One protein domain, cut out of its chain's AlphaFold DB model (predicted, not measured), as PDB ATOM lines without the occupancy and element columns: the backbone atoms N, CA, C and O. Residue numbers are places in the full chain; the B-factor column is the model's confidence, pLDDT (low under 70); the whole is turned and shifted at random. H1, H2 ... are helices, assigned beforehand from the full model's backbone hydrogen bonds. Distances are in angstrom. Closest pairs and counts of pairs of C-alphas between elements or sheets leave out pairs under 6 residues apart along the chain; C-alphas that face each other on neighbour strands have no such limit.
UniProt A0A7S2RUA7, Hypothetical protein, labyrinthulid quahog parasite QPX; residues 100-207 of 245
ATOM      1  N   PHE A 100      23.509 -32.429  -8.751       94.50
ATOM      2  CA  PHE A 100      24.022 -33.516  -7.928       94.50
ATOM      3  C   PHE A 100      25.555 -33.662  -7.936       94.50
ATOM      4  O   PHE A 100      26.139 -33.780  -6.866       94.50
ATOM      5  N   SER A 101      26.218 -33.634  -9.100       95.00
ATOM      6  CA  SER A 101      27.676 -33.817  -9.176       95.00
ATOM      7  C   SER A 101      28.422 -32.680  -8.485       95.00
ATOM      8  O   SER A 101      29.408 -32.927  -7.803       95.00
ATOM      9  N   VAL A 102      27.903 -31.451  -8.602       96.12
ATOM     10  CA  VAL A 102      28.426 -30.293  -7.867       96.12
ATOM     11  C   VAL A 102      28.352 -30.543  -6.367       96.12
ATOM     12  O   VAL A 102      29.355 -30.393  -5.685       96.12
ATOM     13  N   PHE A 103      27.205 -30.975  -5.840       97.19
ATOM     14  CA  PHE A 103      27.083 -31.242  -4.405       97.19
ATOM     15  C   PHE A 103      28.027 -32.354  -3.938       97.19
ATOM     16  O   PHE A 103      28.680 -32.207  -2.911       97.19
ATOM     17  N   MET A 104      28.150 -33.436  -4.711       96.94
ATOM     18  CA  MET A 104      29.020 -34.558  -4.354       96.94
ATOM     19  C   MET A 104      30.511 -34.202  -4.395       96.94
ATOM     20  O   MET A 104      31.264 -34.736  -3.592       96.94
ATOM     21  N   GLN A 105      30.940 -33.266  -5.250       96.62
ATOM     22  CA  GLN A 105      32.324 -32.771  -5.262       96.62
ATOM     23  C   GLN A 105      32.710 -32.046  -3.960       96.62
ATOM     24  O   GLN A 105      33.880 -32.011  -3.592       96.62
ATOM     25  N   TYR A 106      31.727 -31.480  -3.258       97.88
ATOM     26  CA  TYR A 106      31.912 -30.798  -1.975       97.88
ATOM     27  C   TYR A 106      31.575 -31.676  -0.758       97.88
ATOM     28  O   TYR A 106      31.608 -31.186   0.374       97.88
ATOM     29  N   ALA A 107      31.249 -32.955  -0.970       97.62
ATOM     30  CA  ALA A 107      31.125 -33.948   0.090       97.62
ATOM     31  C   ALA A 107      32.475 -34.650   0.273       97.62
ATOM     32  O   ALA A 107      32.994 -35.252  -0.665       97.62
ATOM     33  N   GLN A 108      33.049 -34.585   1.471       97.69
ATOM     34  CA  GLN A 108      34.330 -35.226   1.765       97.69
ATOM     35  C   GLN A 108      34.093 -36.507   2.552       97.69
ATOM     36  O   GLN A 108      33.432 -36.489   3.588       97.69
ATOM     37  N   PHE A 109      34.617 -37.627   2.061       96.00
ATOM     38  CA  PHE A 109      34.579 -38.901   2.773       96.00
ATOM     39  C   PHE A 109      35.909 -39.123   3.484       96.00
ATOM     40  O   PHE A 109      36.974 -39.061   2.872       96.00
ATOM     41  N   ASN A 110      35.835 -39.392   4.780       95.44
ATOM     42  CA  ASN A 110      36.987 -39.727   5.598       95.44
ATOM     43  C   ASN A 110      37.281 -41.232   5.511       95.44
ATOM     44  O   ASN A 110      36.394 -42.041   5.236       95.44
ATOM     45  N   ALA A 111      38.516 -41.628   5.829       94.81
ATOM     46  CA  ALA A 111      38.943 -43.032   5.805       94.81
ATOM     47  C   ALA A 111      38.142 -43.948   6.758       94.81
ATOM     48  O   ALA A 111      38.089 -45.156   6.559       94.81
ATOM     49  N   ASN A 112      37.499 -43.380   7.783       93.06
ATOM     50  CA  ASN A 112      36.641 -44.096   8.733       93.06
ATOM     51  C   ASN A 112      35.187 -44.269   8.245       93.06
ATOM     52  O   ASN A 112      34.341 -44.717   9.016       93.06
ATOM     53  N   GLY A 113      34.873 -43.870   7.010       86.94
ATOM     54  CA  GLY A 113      33.529 -43.954   6.441       86.94
ATOM     55  C   GLY A 113      32.574 -42.837   6.877       86.94
ATOM     56  O   GLY A 113      31.409 -42.859   6.481       86.94
ATOM     57  N   THR A 114      33.027 -41.848   7.659       93.44
ATOM     58  CA  THR A 114      32.217 -40.650   7.931       93.44
ATOM     59  C   THR A 114      32.286 -39.670   6.764       93.44
ATOM     60  O   THR A 114      33.251 -39.654   6.000       93.44
ATOM     61  N   CYS A 115      31.253 -38.840   6.620       97.19
ATOM     62  CA  CYS A 115      31.192 -37.820   5.583       97.19
ATOM     63  C   CYS A 115      31.086 -36.423   6.204       97.19
ATOM     64  O   CYS A 115      30.267 -36.215   7.097       97.19
ATOM     65  N   ASP A 116      31.896 -35.479   5.723       97.88
ATOM     66  CA  ASP A 116      31.759 -34.052   6.005       97.88
ATOM     67  C   ASP A 116      31.090 -33.344   4.822       97.88
ATOM     68  O   ASP A 116      31.614 -33.293   3.706       97.88
ATOM     69  N   THR A 117      29.912 -32.780   5.081       98.38
ATOM     70  CA  THR A 117      29.104 -32.052   4.097       98.38
ATOM     71  C   THR A 117      29.111 -30.537   4.304       98.38
ATOM     72  O   THR A 117      28.313 -29.824   3.690       98.38
ATOM     73  N   ALA A 118      30.022 -30.005   5.134       97.69
ATOM     74  CA  ALA A 118      30.182 -28.562   5.331       97.69
ATOM     75  C   ALA A 118      30.351 -27.808   4.002       97.69
ATOM     76  O   ALA A 118      29.745 -26.751   3.809       97.69
ATOM     77  N   GLY A 119      31.129 -28.389   3.084       97.88
ATOM     78  CA  GLY A 119      31.406 -27.830   1.764       97.88
ATOM     79  C   GLY A 119      30.151 -27.619   0.915       97.88
ATOM     80  O   GLY A 119      30.074 -26.645   0.177       97.88
ATOM     81  N   ILE A 120      29.122 -28.464   1.053       98.19
ATOM     82  CA  ILE A 120      27.879 -28.344   0.265       98.19
ATOM     83  C   ILE A 120      27.146 -27.030   0.575       98.19
ATOM     84  O   ILE A 120      26.479 -26.461  -0.288       98.19
ATOM     85  N   LEU A 121      27.269 -26.525   1.805       97.38
ATOM     86  CA  LEU A 121      26.646 -25.271   2.242       97.38
ATOM     87  C   LEU A 121      27.596 -24.065   2.133       97.38
ATOM     88  O   LEU A 121      27.274 -22.983   2.639       97.38
ATOM     89  N   SER A 122      28.761 -24.239   1.501       97.50
ATOM     90  CA  SER A 122      29.767 -23.194   1.325       97.50
ATOM     91  C   SER A 122      29.435 -22.260   0.159       97.50
ATOM     92  O   SER A 122      28.618 -22.566  -0.720       97.50
ATOM     93  N   ARG A 123      30.058 -21.077   0.159       96.75
ATOM     94  CA  ARG A 123      29.855 -20.063  -0.884       96.75
ATOM     95  C   ARG A 123      30.329 -20.564  -2.249       96.75
ATOM     96  O   ARG A 123      29.658 -20.338  -3.250       96.75
ATOM     97  N   GLU A 124      31.433 -21.292  -2.261       97.25
ATOM     98  CA  GLU A 124      32.074 -21.857  -3.443       97.25
ATOM     99  C   GLU A 124      31.165 -22.892  -4.118       97.25
ATOM    100  O   GLU A 124      30.965 -22.835  -5.330       97.25
ATOM    101  N   CYS A 125      30.527 -23.778  -3.340       97.56
ATOM    102  CA  CYS A 125      29.570 -24.749  -3.878       97.56
ATOM    103  C   CYS A 125      28.362 -24.061  -4.532       97.56
ATOM    104  O   CYS A 125      27.929 -24.454  -5.618       97.56
ATOM    105  N   PHE A 126      27.846 -22.997  -3.909       97.19
ATOM    106  CA  PHE A 126      26.760 -22.194  -4.474       97.19
ATOM    107  C   PHE A 126      27.147 -21.543  -5.808       97.19
ATOM    108  O   PHE A 126      26.387 -21.621  -6.775       97.19
ATOM    109  N   GLU A 127      28.332 -20.941  -5.888       96.06
ATOM    110  CA  GLU A 127      28.825 -20.305  -7.113       96.06
ATOM    111  C   GLU A 127      29.091 -21.325  -8.221       96.06
ATOM    112  O   GLU A 127      28.689 -21.110  -9.367       96.06
ATOM    113  N   MET A 128      29.679 -22.477  -7.887       95.69
ATOM    114  CA  MET A 128      29.874 -23.562  -8.845       95.69
ATOM    115  C   MET A 128      28.537 -24.121  -9.341       95.69
ATOM    116  O   MET A 128      28.364 -24.354 -10.535       95.69
ATOM    117  N   TRP A 129      27.548 -24.263  -8.455       96.00
ATOM    118  CA  TRP A 129      26.201 -24.675  -8.837       96.00
ATOM    119  C   TRP A 129      25.539 -23.674  -9.788       96.00
ATOM    120  O   TRP A 129      24.920 -24.101 -10.766       96.00
ATOM    121  N   LEU A 130      25.691 -22.365  -9.559       95.75
ATOM    122  CA  LEU A 130      25.155 -21.337 -10.457       95.75
ATOM    123  C   LEU A 130      25.735 -21.443 -11.866       95.75
ATOM    124  O   LEU A 130      24.976 -21.354 -12.828       95.75
ATOM    125  N   ARG A 131      27.038 -21.722 -11.991       94.06
ATOM    126  CA  ARG A 131      27.703 -21.913 -13.293       94.06
ATOM    127  C   ARG A 131      27.137 -23.087 -14.095       94.06
ATOM    128  O   ARG A 131      27.214 -23.081 -15.314       94.06
ATOM    129  N   THR A 132      26.515 -24.071 -13.440       92.19
ATOM    130  CA  THR A 132      25.847 -25.190 -14.138       92.19
ATOM    131  C   THR A 132      24.458 -24.849 -14.688       92.19
ATOM    132  O   THR A 132      23.790 -25.716 -15.257       92.19
ATOM    133  N   ARG A 133      23.939 -23.639 -14.445       92.38
ATOM    134  CA  ARG A 133      22.598 -23.242 -14.886       92.38
ATOM    135  C   ARG A 133      22.692 -22.555 -16.247       92.38
ATOM    136  O   ARG A 133      23.377 -21.552 -16.377       92.38
ATOM    137  N   LYS A 134      21.933 -23.058 -17.228       90.25
ATOM    138  CA  LYS A 134      21.793 -22.421 -18.550       90.25
ATOM    139  C   LYS A 134      21.271 -20.982 -18.440       90.25
ATOM    140  O   LYS A 134      21.701 -20.108 -19.177       90.25
ATOM    141  N   GLU A 135      20.344 -20.755 -17.514       93.44
ATOM    142  CA  GLU A 135      19.771 -19.445 -17.221       93.44
ATOM    143  C   GLU A 135      19.839 -19.185 -15.720       93.44
ATOM    144  O   GLU A 135      19.552 -20.074 -14.907       93.44
ATOM    145  N   LEU A 136      20.206 -17.959 -15.345       93.81
ATOM    146  CA  LEU A 136      20.320 -17.579 -13.946       93.81
ATOM    147  C   LEU A 136      18.918 -17.513 -13.309       93.81
ATOM    148  O   LEU A 136      18.067 -16.751 -13.780       93.81
ATOM    149  N   PRO A 137      18.640 -18.271 -12.231       95.44
ATOM    150  CA  PRO A 137      17.340 -18.206 -11.576       95.44
ATOM    151  C   PRO A 137      17.075 -16.811 -11.000       95.44
ATOM    152  O   PRO A 137      17.970 -16.184 -10.440       95.44
ATOM    153  N   LYS A 138      15.815 -16.362 -11.045       96.00
ATOM    154  CA  LYS A 138      15.385 -15.068 -10.476       96.00
ATOM    155  C   LYS A 138      15.695 -14.926  -8.979       96.00
ATOM    156  O   LYS A 138      15.965 -13.826  -8.511       96.00
ATOM    157  N   GLU A 139      15.616 -16.031  -8.239       95.25
ATOM    158  CA  GLU A 139      15.951 -16.127  -6.814       95.25
ATOM    159  C   GLU A 139      16.986 -17.254  -6.630       95.25
ATOM    160  O   GLU A 139      16.609 -18.386  -6.294       95.25
ATOM    161  N   PRO A 140      18.276 -17.002  -6.920       95.25
ATOM    162  CA  PRO A 140      19.285 -18.054  -7.019       95.25
ATOM    163  C   PRO A 140      19.476 -18.809  -5.700       95.25
ATOM    164  O   PRO A 140      19.576 -20.035  -5.697       95.25
ATOM    165  N   GLU A 141      19.425 -18.119  -4.564       95.50
ATOM    166  CA  GLU A 141      19.589 -18.715  -3.238       95.50
ATOM    167  C   GLU A 141      18.425 -19.648  -2.884       95.50
ATOM    168  O   GLU A 141      18.619 -20.745  -2.354       95.50
ATOM    169  N   ARG A 142      17.193 -19.246  -3.222       94.88
ATOM    170  CA  ARG A 142      15.997 -20.067  -2.999       94.88
ATOM    171  C   ARG A 142      15.998 -21.292  -3.908       94.88
ATOM    172  O   ARG A 142      15.609 -22.375  -3.469       94.88
ATOM    173  N   ALA A 143      16.444 -21.126  -5.150       95.75
ATOM    174  CA  ALA A 143      16.582 -22.214  -6.106       95.75
ATOM    175  C   ALA A 143      17.653 -23.228  -5.665       95.75
ATOM    176  O   ALA A 143      17.398 -24.430  -5.720       95.75
ATOM    177  N   PHE A 144      18.796 -22.762  -5.151       96.69
ATOM    178  CA  PHE A 144      19.842 -23.616  -4.579       96.69
ATOM    179  C   PHE A 144      19.341 -24.393  -3.357       96.69
ATOM    180  O   PHE A 144      19.436 -25.618  -3.307       96.69
ATOM    181  N   HIS A 145      18.717 -23.697  -2.403       96.06
ATOM    182  CA  HIS A 145      18.114 -24.313  -1.222       96.06
ATOM    183  C   HIS A 145      17.066 -25.373  -1.602       96.06
ATOM    184  O   HIS A 145      17.070 -26.479  -1.059       96.06
ATOM    185  N   LYS A 146      16.195 -25.076  -2.578       95.88
ATOM    186  CA  LYS A 146      15.236 -26.055  -3.107       95.88
ATOM    187  C   LYS A 146      15.947 -27.250  -3.745       95.88
ATOM    188  O   LYS A 146      15.538 -28.376  -3.501       95.88
ATOM    189  N   ALA A 147      17.004 -27.029  -4.529       96.50
ATOM    190  CA  ALA A 147      17.747 -28.113  -5.166       96.50
ATOM    191  C   ALA A 147      18.321 -29.093  -4.132       96.50
ATOM    192  O   ALA A 147      18.129 -30.297  -4.289       96.50
ATOM    193  N   ILE A 148      18.941 -28.592  -3.058       97.12
ATOM    194  CA  ILE A 148      19.427 -29.430  -1.950       97.12
ATOM    195  C   ILE A 148      18.272 -30.211  -1.314       97.12
ATOM    196  O   ILE A 148      18.380 -31.419  -1.132       97.12
ATOM    197  N   HIS A 149      17.147 -29.552  -1.021       96.62
ATOM    198  CA  HIS A 149      15.975 -30.212  -0.434       96.62
ATOM    199  C   HIS A 149      15.390 -31.306  -1.330       96.62
ATOM    200  O   HIS A 149      14.984 -32.353  -0.831       96.62
ATOM    201  N   ASP A 150      15.331 -31.067  -2.639       96.75
ATOM    202  CA  ASP A 150      14.815 -32.039  -3.596       96.75
ATOM    203  C   ASP A 150      15.693 -33.304  -3.606       96.75
ATOM    204  O   ASP A 150      15.153 -34.407  -3.611       96.75
ATOM    205  N   HIS A 151      17.025 -33.166  -3.534       97.12
ATOM    206  CA  HIS A 151      17.945 -34.307  -3.410       97.12
ATOM    207  C   HIS A 151      17.864 -34.983  -2.037       97.12
ATOM    208  O   HIS A 151      17.793 -36.204  -1.970       97.12
ATOM    209  N   LEU A 152      17.791 -34.215  -0.944       97.50
ATOM    210  CA  LEU A 152      17.606 -34.764   0.405       97.50
ATOM    211  C   LEU A 152      16.335 -35.603   0.529       97.50
ATOM    212  O   LEU A 152      16.309 -36.524   1.327       97.50
ATOM    213  N   ARG A 153      15.270 -35.280  -0.214       96.62
ATOM    214  CA  ARG A 153      13.976 -35.978  -0.129       96.62
ATOM    215  C   ARG A 153      13.722 -36.970  -1.265       96.62
ATOM    216  O   ARG A 153      12.672 -37.616  -1.234       96.62
ATOM    217  N   GLY A 154      14.607 -37.042  -2.263       94.69
ATOM    218  CA  GLY A 154      14.386 -37.788  -3.507       94.69
ATOM    219  C   GLY A 154      13.148 -37.320  -4.285       94.69
ATOM    220  O   GLY A 154      12.400 -38.131  -4.818       94.69
ATOM    221  N   MET A 155      12.859 -36.014  -4.293       93.50
ATOM    222  CA  MET A 155      11.671 -35.454  -4.951       93.50
ATOM    223  C   MET A 155      11.948 -35.037  -6.399       93.50
ATOM    224  O   MET A 155      13.080 -34.737  -6.768       93.50
ATOM    225  N   HIS A 156      10.888 -34.939  -7.208       91.69
ATOM    226  CA  HIS A 156      10.947 -34.472  -8.602       91.69
ATOM    227  C   HIS A 156      11.890 -35.300  -9.497       91.69
ATOM    228  O   HIS A 156      12.606 -34.737 -10.325       91.69
ATOM    229  N   GLY A 157      11.933 -36.623  -9.295       90.06
ATOM    230  CA  GLY A 157      12.798 -37.530 -10.061       90.06
ATOM    231  C   GLY A 157      14.295 -37.293  -9.836       90.06
ATOM    232  O   GLY A 157      15.122 -37.705 -10.649       90.06
ATOM    233  N   ARG A 158      14.670 -36.581  -8.767       92.31
ATOM    234  CA  ARG A 158      16.073 -36.333  -8.449       92.31
ATOM    235  C   ARG A 158      16.672 -37.513  -7.702       92.31
ATOM    236  O   ARG A 158      16.079 -38.022  -6.757       92.31
ATOM    237  N   ARG A 159      17.902 -37.866  -8.082       94.25
ATOM    238  CA  ARG A 159      18.709 -38.868  -7.383       94.25
ATOM    239  C   ARG A 159      18.928 -38.438  -5.921       94.25
ATOM    240  O   ARG A 159      19.404 -37.314  -5.725       94.25
ATOM    241  N   PRO A 160      18.600 -39.277  -4.926       96.62
ATOM    242  CA  PRO A 160      18.851 -38.958  -3.528       96.62
ATOM    243  C   PRO A 160      20.354 -38.955  -3.206       96.62
ATOM    244  O   PRO A 160      21.163 -39.522  -3.945       96.62
ATOM    245  N   PHE A 161      20.740 -38.277  -2.122       97.25
ATOM    246  CA  PHE A 161      22.123 -38.295  -1.632       97.25
ATOM    247  C   PHE A 161      22.513 -39.676  -1.108       97.25
ATOM    248  O   PHE A 161      21.662 -40.421  -0.652       97.25
ATOM    249  N   HIS A 162      23.804 -40.007  -1.124       96.12
ATOM    250  CA  HIS A 162      24.288 -41.216  -0.452       96.12
ATOM    251  C   HIS A 162      23.895 -41.194   1.045       96.12
ATOM    252  O   HIS A 162      23.998 -40.119   1.641       96.12
ATOM    253  N   PRO A 163      23.517 -42.321   1.684       96.31
ATOM    254  CA  PRO A 163      23.019 -42.335   3.067       96.31
ATOM    255  C   PRO A 163      23.905 -41.576   4.068       96.31
ATOM    256  O   PRO A 163      23.411 -40.776   4.859       96.31
ATOM    257  N   ALA A 164      25.228 -41.763   3.987       96.25
ATOM    258  CA  ALA A 164      26.188 -41.063   4.848       96.25
ATOM    259  C   ALA A 164      26.214 -39.536   4.620       96.25
ATOM    260  O   ALA A 164      26.315 -38.770   5.576       96.25
ATOM    261  N   VAL A 165      26.090 -39.095   3.362       97.94
ATOM    262  CA  VAL A 165      26.031 -37.670   2.986       97.94
ATOM    263  C   VAL A 165      24.713 -37.070   3.455       97.94
ATOM    264  O   VAL A 165      24.694 -35.989   4.029       97.94
ATOM    265  N   GLU A 166      23.602 -37.775   3.231       97.81
ATOM    266  CA  GLU A 166      22.277 -37.346   3.670       97.81
ATOM    267  C   GLU A 166      22.243 -37.139   5.187       97.81
ATOM    268  O   GLU A 166      21.805 -36.082   5.639       97.81
ATOM    269  N   ALA A 167      22.744 -38.103   5.963       97.19
ATOM    270  CA  ALA A 167      22.741 -38.041   7.421       97.19
ATOM    271  C   ALA A 167      23.494 -36.808   7.957       97.19
ATOM    272  O   ALA A 167      22.924 -36.034   8.733       97.19
ATOM    273  N   ASP A 168      24.737 -36.577   7.517       98.00
ATOM    274  CA  ASP A 168      25.517 -35.406   7.955       98.00
ATOM    275  C   ASP A 168      24.896 -34.090   7.453       98.00
ATOM    276  O   ASP A 168      24.743 -33.127   8.215       98.00
ATOM    277  N   LEU A 169      24.440 -34.055   6.197       97.88
ATOM    278  CA  LEU A 169      23.833 -32.858   5.621       97.88
ATOM    279  C   LEU A 169      22.540 -32.481   6.348       97.88
ATOM    280  O   LEU A 169      22.311 -31.299   6.608       97.88
ATOM    281  N   LEU A 170      21.717 -33.459   6.739       97.75
ATOM    282  CA  LEU A 170      20.499 -33.233   7.519       97.75
ATOM    283  C   LEU A 170      20.784 -32.597   8.874       97.75
ATOM    284  O   LEU A 170      20.065 -31.671   9.253       97.75
ATOM    285  N   ILE A 171      21.831 -33.027   9.583       97.19
ATOM    286  CA  ILE A 171      22.244 -32.404  10.852       97.19
ATOM    287  C   ILE A 171      22.506 -30.908  10.634       97.19
ATOM    288  O   ILE A 171      22.004 -30.061  11.383       97.19
ATOM    289  N   ARG A 172      23.225 -30.565   9.561       96.75
ATOM    290  CA  ARG A 172      23.581 -29.178   9.231       96.75
ATOM    291  C   ARG A 172      22.379 -28.357   8.795       96.75
ATOM    292  O   ARG A 172      22.175 -27.264   9.318       96.75
ATOM    293  N   VAL A 173      21.559 -28.871   7.878       96.31
ATOM    294  CA  VAL A 173      20.415 -28.113   7.355       96.31
ATOM    295  C   VAL A 173      19.293 -27.964   8.382       96.31
ATOM    296  O   VAL A 173      18.537 -26.998   8.307       96.31
ATOM    297  N   ARG A 174      19.174 -28.875   9.359       96.75
ATOM    298  CA  ARG A 174      18.204 -28.786  10.468       96.75
ATOM    299  C   ARG A 174      18.600 -27.772  11.528       96.75
ATOM    300  O   ARG A 174      17.717 -27.214  12.190       96.75
ATOM    301  N   LYS A 175      19.902 -27.526  11.698       94.88
ATOM    302  CA  LYS A 175      20.397 -26.510  12.624       94.88
ATOM    303  C   LYS A 175      19.801 -25.156  12.235       94.88
ATOM    304  O   LYS A 175      19.903 -24.716  11.093       94.88
ATOM    305  N   ARG A 176      19.148 -24.489  13.192       91.44
ATOM    306  CA  ARG A 176      18.666 -23.118  12.985       91.44
ATOM    307  C   ARG A 176      19.874 -22.201  12.822       91.44
ATOM    308  O   ARG A 176      20.748 -22.181  13.685       91.44
ATOM    309  N   GLY A 177      19.910 -21.446  11.732       92.06
ATOM    310  CA  GLY A 177      20.990 -20.512  11.444       92.06
ATOM    311  C   GLY A 177      21.096 -20.218   9.954       92.06
ATOM    312  O   GLY A 177      20.557 -20.945   9.124       92.06
ATOM    313  N   LYS A 178      21.776 -19.131   9.598       92.31
ATOM    314  CA  LYS A 178      22.073 -18.860   8.190       92.31
ATOM    315  C   LYS A 178      23.116 -19.852   7.692       92.31
ATOM    316  O   LYS A 178      24.081 -20.138   8.397       92.31
ATOM    317  N   TRP A 179      22.921 -20.357   6.480       93.62
ATOM    318  CA  TRP A 179      23.937 -21.173   5.826       93.62
ATOM    319  C   TRP A 179      25.130 -20.294   5.429       93.62
ATOM    320  O   TRP A 179      24.909 -19.130   5.072       93.62
ATOM    321  N   PRO A 180      26.372 -20.812   5.465       94.81
ATOM    322  CA  PRO A 180      27.566 -20.031   5.133       94.81
ATOM    323  C   PRO A 180      27.502 -19.354   3.756       94.81
ATOM    324  O   PRO A 180      27.906 -18.203   3.617       94.81
ATOM    325  N   CYS A 181      26.907 -20.003   2.751       95.00
ATOM    326  CA  CYS A 181      26.708 -19.417   1.422       95.00
ATOM    327  C   CYS A 181      25.754 -18.202   1.378       95.00
ATOM    328  O   CYS A 181      25.766 -17.449   0.399       95.00
ATOM    329  N   PHE A 182      24.956 -17.986   2.430       93.50
ATOM    330  CA  PHE A 182      23.872 -17.000   2.507       93.50
ATOM    331  C   PHE A 182      24.017 -16.013   3.674       93.50
ATOM    332  O   PHE A 182      23.021 -15.463   4.151       93.50
ATOM    333  N   THR A 183      25.241 -15.749   4.137       89.81
ATOM    334  CA  THR A 183      25.531 -14.776   5.214       89.81
ATOM    335  C   THR A 183      24.850 -13.419   4.986       89.81
ATOM    336  O   THR A 183      24.225 -12.869   5.901       89.81
ATOM    337  N   ASN A 184      24.861 -12.946   3.737       88.50
ATOM    338  CA  ASN A 184      24.292 -11.662   3.316       88.50
ATOM    339  C   ASN A 184      22.782 -11.699   3.006       88.50
ATOM    340  O   ASN A 184      22.174 -10.656   2.764       88.50
ATOM    341  N   CYS A 185      22.141 -12.869   3.039       86.56
ATOM    342  CA  CYS A 185      20.714 -13.011   2.754       86.56
ATOM    343  C   CYS A 185      19.904 -12.946   4.058       86.56
ATOM    344  O   CYS A 185      20.349 -13.389   5.120       86.56
ATOM    345  N   ARG A 186      18.696 -12.375   4.013       79.00
ATOM    346  CA  ARG A 186      17.897 -12.147   5.232       79.00
ATOM    347  C   ARG A 186      17.146 -13.388   5.729       79.00
ATOM    348  O   ARG A 186      16.926 -13.494   6.927       79.00
ATOM    349  N   SER A 187      16.762 -14.317   4.851       78.81
ATOM    350  CA  SER A 187      15.677 -15.268   5.158       78.81
ATOM    351  C   SER A 187      15.974 -16.757   4.942       78.81
ATOM    352  O   SER A 187      15.206 -17.592   5.424       78.81
ATOM    353  N   ILE A 188      17.049 -17.125   4.241       85.75
ATOM    354  CA  ILE A 188      17.299 -18.524   3.856       85.75
ATOM    355  C   ILE A 188      18.184 -19.215   4.901       85.75
ATOM    356  O   ILE A 188      19.136 -18.633   5.414       85.75
ATOM    357  N   GLY A 189      17.817 -20.446   5.271       79.88
ATOM    358  CA  GLY A 189      18.467 -21.240   6.322       79.88
ATOM    359  C   GLY A 189      17.951 -20.972   7.744       79.88
ATOM    360  O   GLY A 189      17.898 -21.889   8.557       79.88
ATOM    361  N   GLY A 190      17.448 -19.767   8.045       89.06
ATOM    362  CA  GLY A 190      17.134 -19.356   9.427       89.06
ATOM    363  C   GLY A 190      16.162 -20.266  10.199       89.06
ATOM    364  O   GLY A 190      16.318 -20.462  11.403       89.06
ATOM    365  N   ARG A 191      15.181 -20.876   9.520       90.12
ATOM    366  CA  ARG A 191      14.198 -21.779  10.158       90.12
ATOM    367  C   ARG A 191      14.724 -23.200  10.412       90.12
ATOM    368  O   ARG A 191      14.168 -23.909  11.266       90.12
ATOM    369  N   GLY A 192      15.786 -23.588   9.709       92.81
ATOM    370  CA  GLY A 192      16.226 -24.970   9.568       92.81
ATOM    371  C   GLY A 192      15.256 -25.813   8.732       92.81
ATOM    372  O   GLY A 192      14.074 -25.492   8.575       92.81
ATOM    373  N   PHE A 193      15.761 -26.914   8.196       94.44
ATOM    374  CA  PHE A 193      14.974 -27.947   7.540       94.44
ATOM    375  C   PHE A 193      14.188 -28.755   8.584       94.44
ATOM    376  O   PHE A 193      14.688 -29.028   9.671       94.44
ATOM    377  N   ARG A 194      12.938 -29.121   8.281       94.81
ATOM    378  CA  ARG A 194      12.074 -29.927   9.173       94.81
ATOM    379  C   ARG A 194      11.614 -31.242   8.559       94.81
ATOM    380  O   ARG A 194      10.983 -32.031   9.247       94.81
ATOM    381  N   GLY A 195      11.898 -31.458   7.277       94.75
ATOM    382  CA  GLY A 195      11.561 -32.712   6.623       94.75
ATOM    383  C   GLY A 195      12.454 -33.853   7.099       94.75
ATOM    384  O   GLY A 195      13.532 -33.635   7.666       94.75
ATOM    385  N   LEU A 196      11.991 -35.067   6.832       96.56
ATOM    386  CA  LEU A 196      12.820 -36.264   6.851       96.56
ATOM    387  C   LEU A 196      13.601 -36.362   5.540       96.56
ATOM    388  O   LEU A 196      13.129 -35.886   4.496       96.56
ATOM    389  N   GLY A 197      14.785 -36.961   5.615       97.25
ATOM    390  CA  GLY A 197      15.542 -37.380   4.442       97.25
ATOM    391  C   GLY A 197      14.828 -38.450   3.614       97.25
ATOM    392  O   GLY A 197      13.728 -38.906   3.947       97.25
ATOM    393  N   PHE A 198      15.434 -38.835   2.498       96.75
ATOM    394  CA  PHE A 198      14.976 -39.945   1.684       96.75
ATOM    395  C   PHE A 198      15.214 -41.253   2.442       96.75
ATOM    396  O   PHE A 198      14.253 -41.958   2.736       96.75
ATOM    397  N   HIS A 199      16.452 -41.499   2.869       96.94
ATOM    398  CA  HIS A 199      16.850 -42.716   3.575       96.94
ATOM    399  C   HIS A 199      16.304 -42.765   5.005       96.94
ATOM    400  O   HIS A 199      15.921 -43.828   5.487       96.94
ATOM    401  N   GLU A 200      16.186 -41.616   5.682       94.94
ATOM    402  CA  GLU A 200      15.531 -41.568   7.000       94.94
ATOM    403  C   GLU A 200      14.068 -42.033   6.965       94.94
ATOM    404  O   GLU A 200      13.597 -42.632   7.929       94.94
ATOM    405  N   ARG A 201      13.345 -41.753   5.874       94.19
ATOM    406  CA  ARG A 201      11.943 -42.160   5.716       94.19
ATOM    407  C   ARG A 201      11.830 -43.660   5.482       94.19
ATOM    408  O   ARG A 201      11.054 -44.309   6.173       94.19
ATOM    409  N   THR A 202      12.653 -44.199   4.581       90.12
ATOM    410  CA  THR A 202      12.711 -45.639   4.295       90.12
ATOM    411  C   THR A 202      13.018 -46.448   5.558       90.12
ATOM    412  O   THR A 202      12.406 -47.484   5.797       90.12
ATOM    413  N   ASN A 203      13.899 -45.942   6.427       84.00
ATOM    414  CA  ASN A 203      14.240 -46.614   7.683       84.00
ATOM    415  C   ASN A 203      13.123 -46.554   8.743       84.00
ATOM    416  O   ASN A 203      13.045 -47.444   9.585       84.00
ATOM    417  N   GLN A 204      12.263 -45.528   8.732       74.94
ATOM    418  CA  GLN A 204      11.129 -45.438   9.665       74.94
ATOM    419  C   GLN A 204       9.987 -46.385   9.298       74.94
ATOM    420  O   GLN A 204       9.330 -46.912  10.192       74.94
ATOM    421  N   GLU A 205       9.768 -46.630   8.007       63.94
ATOM    422  CA  GLU A 205       8.725 -47.552   7.539       63.94
ATOM    423  C   GLU A 205       8.983 -48.998   7.995       63.94
ATOM    424  O   GLU A 205       8.038 -49.752   8.207       63.94
ATOM    425  N   PHE A 206      10.240 -49.358   8.273       59.25
ATOM    426  CA  PHE A 206      10.604 -50.662   8.835       59.25
ATOM    427  C   PHE A 206      10.326 -50.812  10.340       59.25
ATOM    428  O   PHE A 206      10.338 -51.929  10.854       59.25
ATOM    429  N   ILE A 207      10.055 -49.716  11.058       56.38
ATOM    430  CA  ILE A 207       9.751 -49.721  12.498       56.38
ATOM    431  C   ILE A 207       8.297 -49.295  12.714       56.38
ATOM    432  O   ILE A 207       7.984 -48.431  13.531       56.38
TER     433      ILE A 207
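This is residues 100 to 207 of the 245 residues of the protein "Hypothetical protein" of labyrinthulid quahog parasite QPX (UniProt A0A7S2RUA7). Short helices and long loops gather round H4, the longest helix: H1, H2 and H3 cluster on one side, H5 sits near H4's last residues, and H6 extends beyond them. Residues 175 to 197 run out from H5 and fold back to H6. The 108 printed residues include six named helices, H1 to H6 in order, and no named strand; the class is all helix, with under half in named elements. The whole is compact, radius of gyration of the C-alphas 13.7 A, spanning 41 by 29 by 28 A.

Find C-alpha 100 at (24.022, -33.516, -7.928), where H1, residues 100 to 105, begins. H2 is residues 118 to 121, H3 123 to 131. H4 runs 19.9 A from 140 to 153; H5, 163 to 174, 16.2 A. H6, 198 to 205, ends at (8.725, -47.552, 7.539).

H1 touches H3, closest C-alphas Val 102 and Trp 129, 6.1 A. H3 and H4 only just touch, with 3 pairs of C-alphas within 8 A, closest Phe 126 and Phe 144, 7.1 A; H4 uses residues 140 to 144 alone. Every O i to N i+4 pair is within hydrogen-bond range except in H2, too short for one.

The printed part has no cut. Links H1 to H2 and H5 to H6 are long. Residues 205 to 207 have pLDDT under 70.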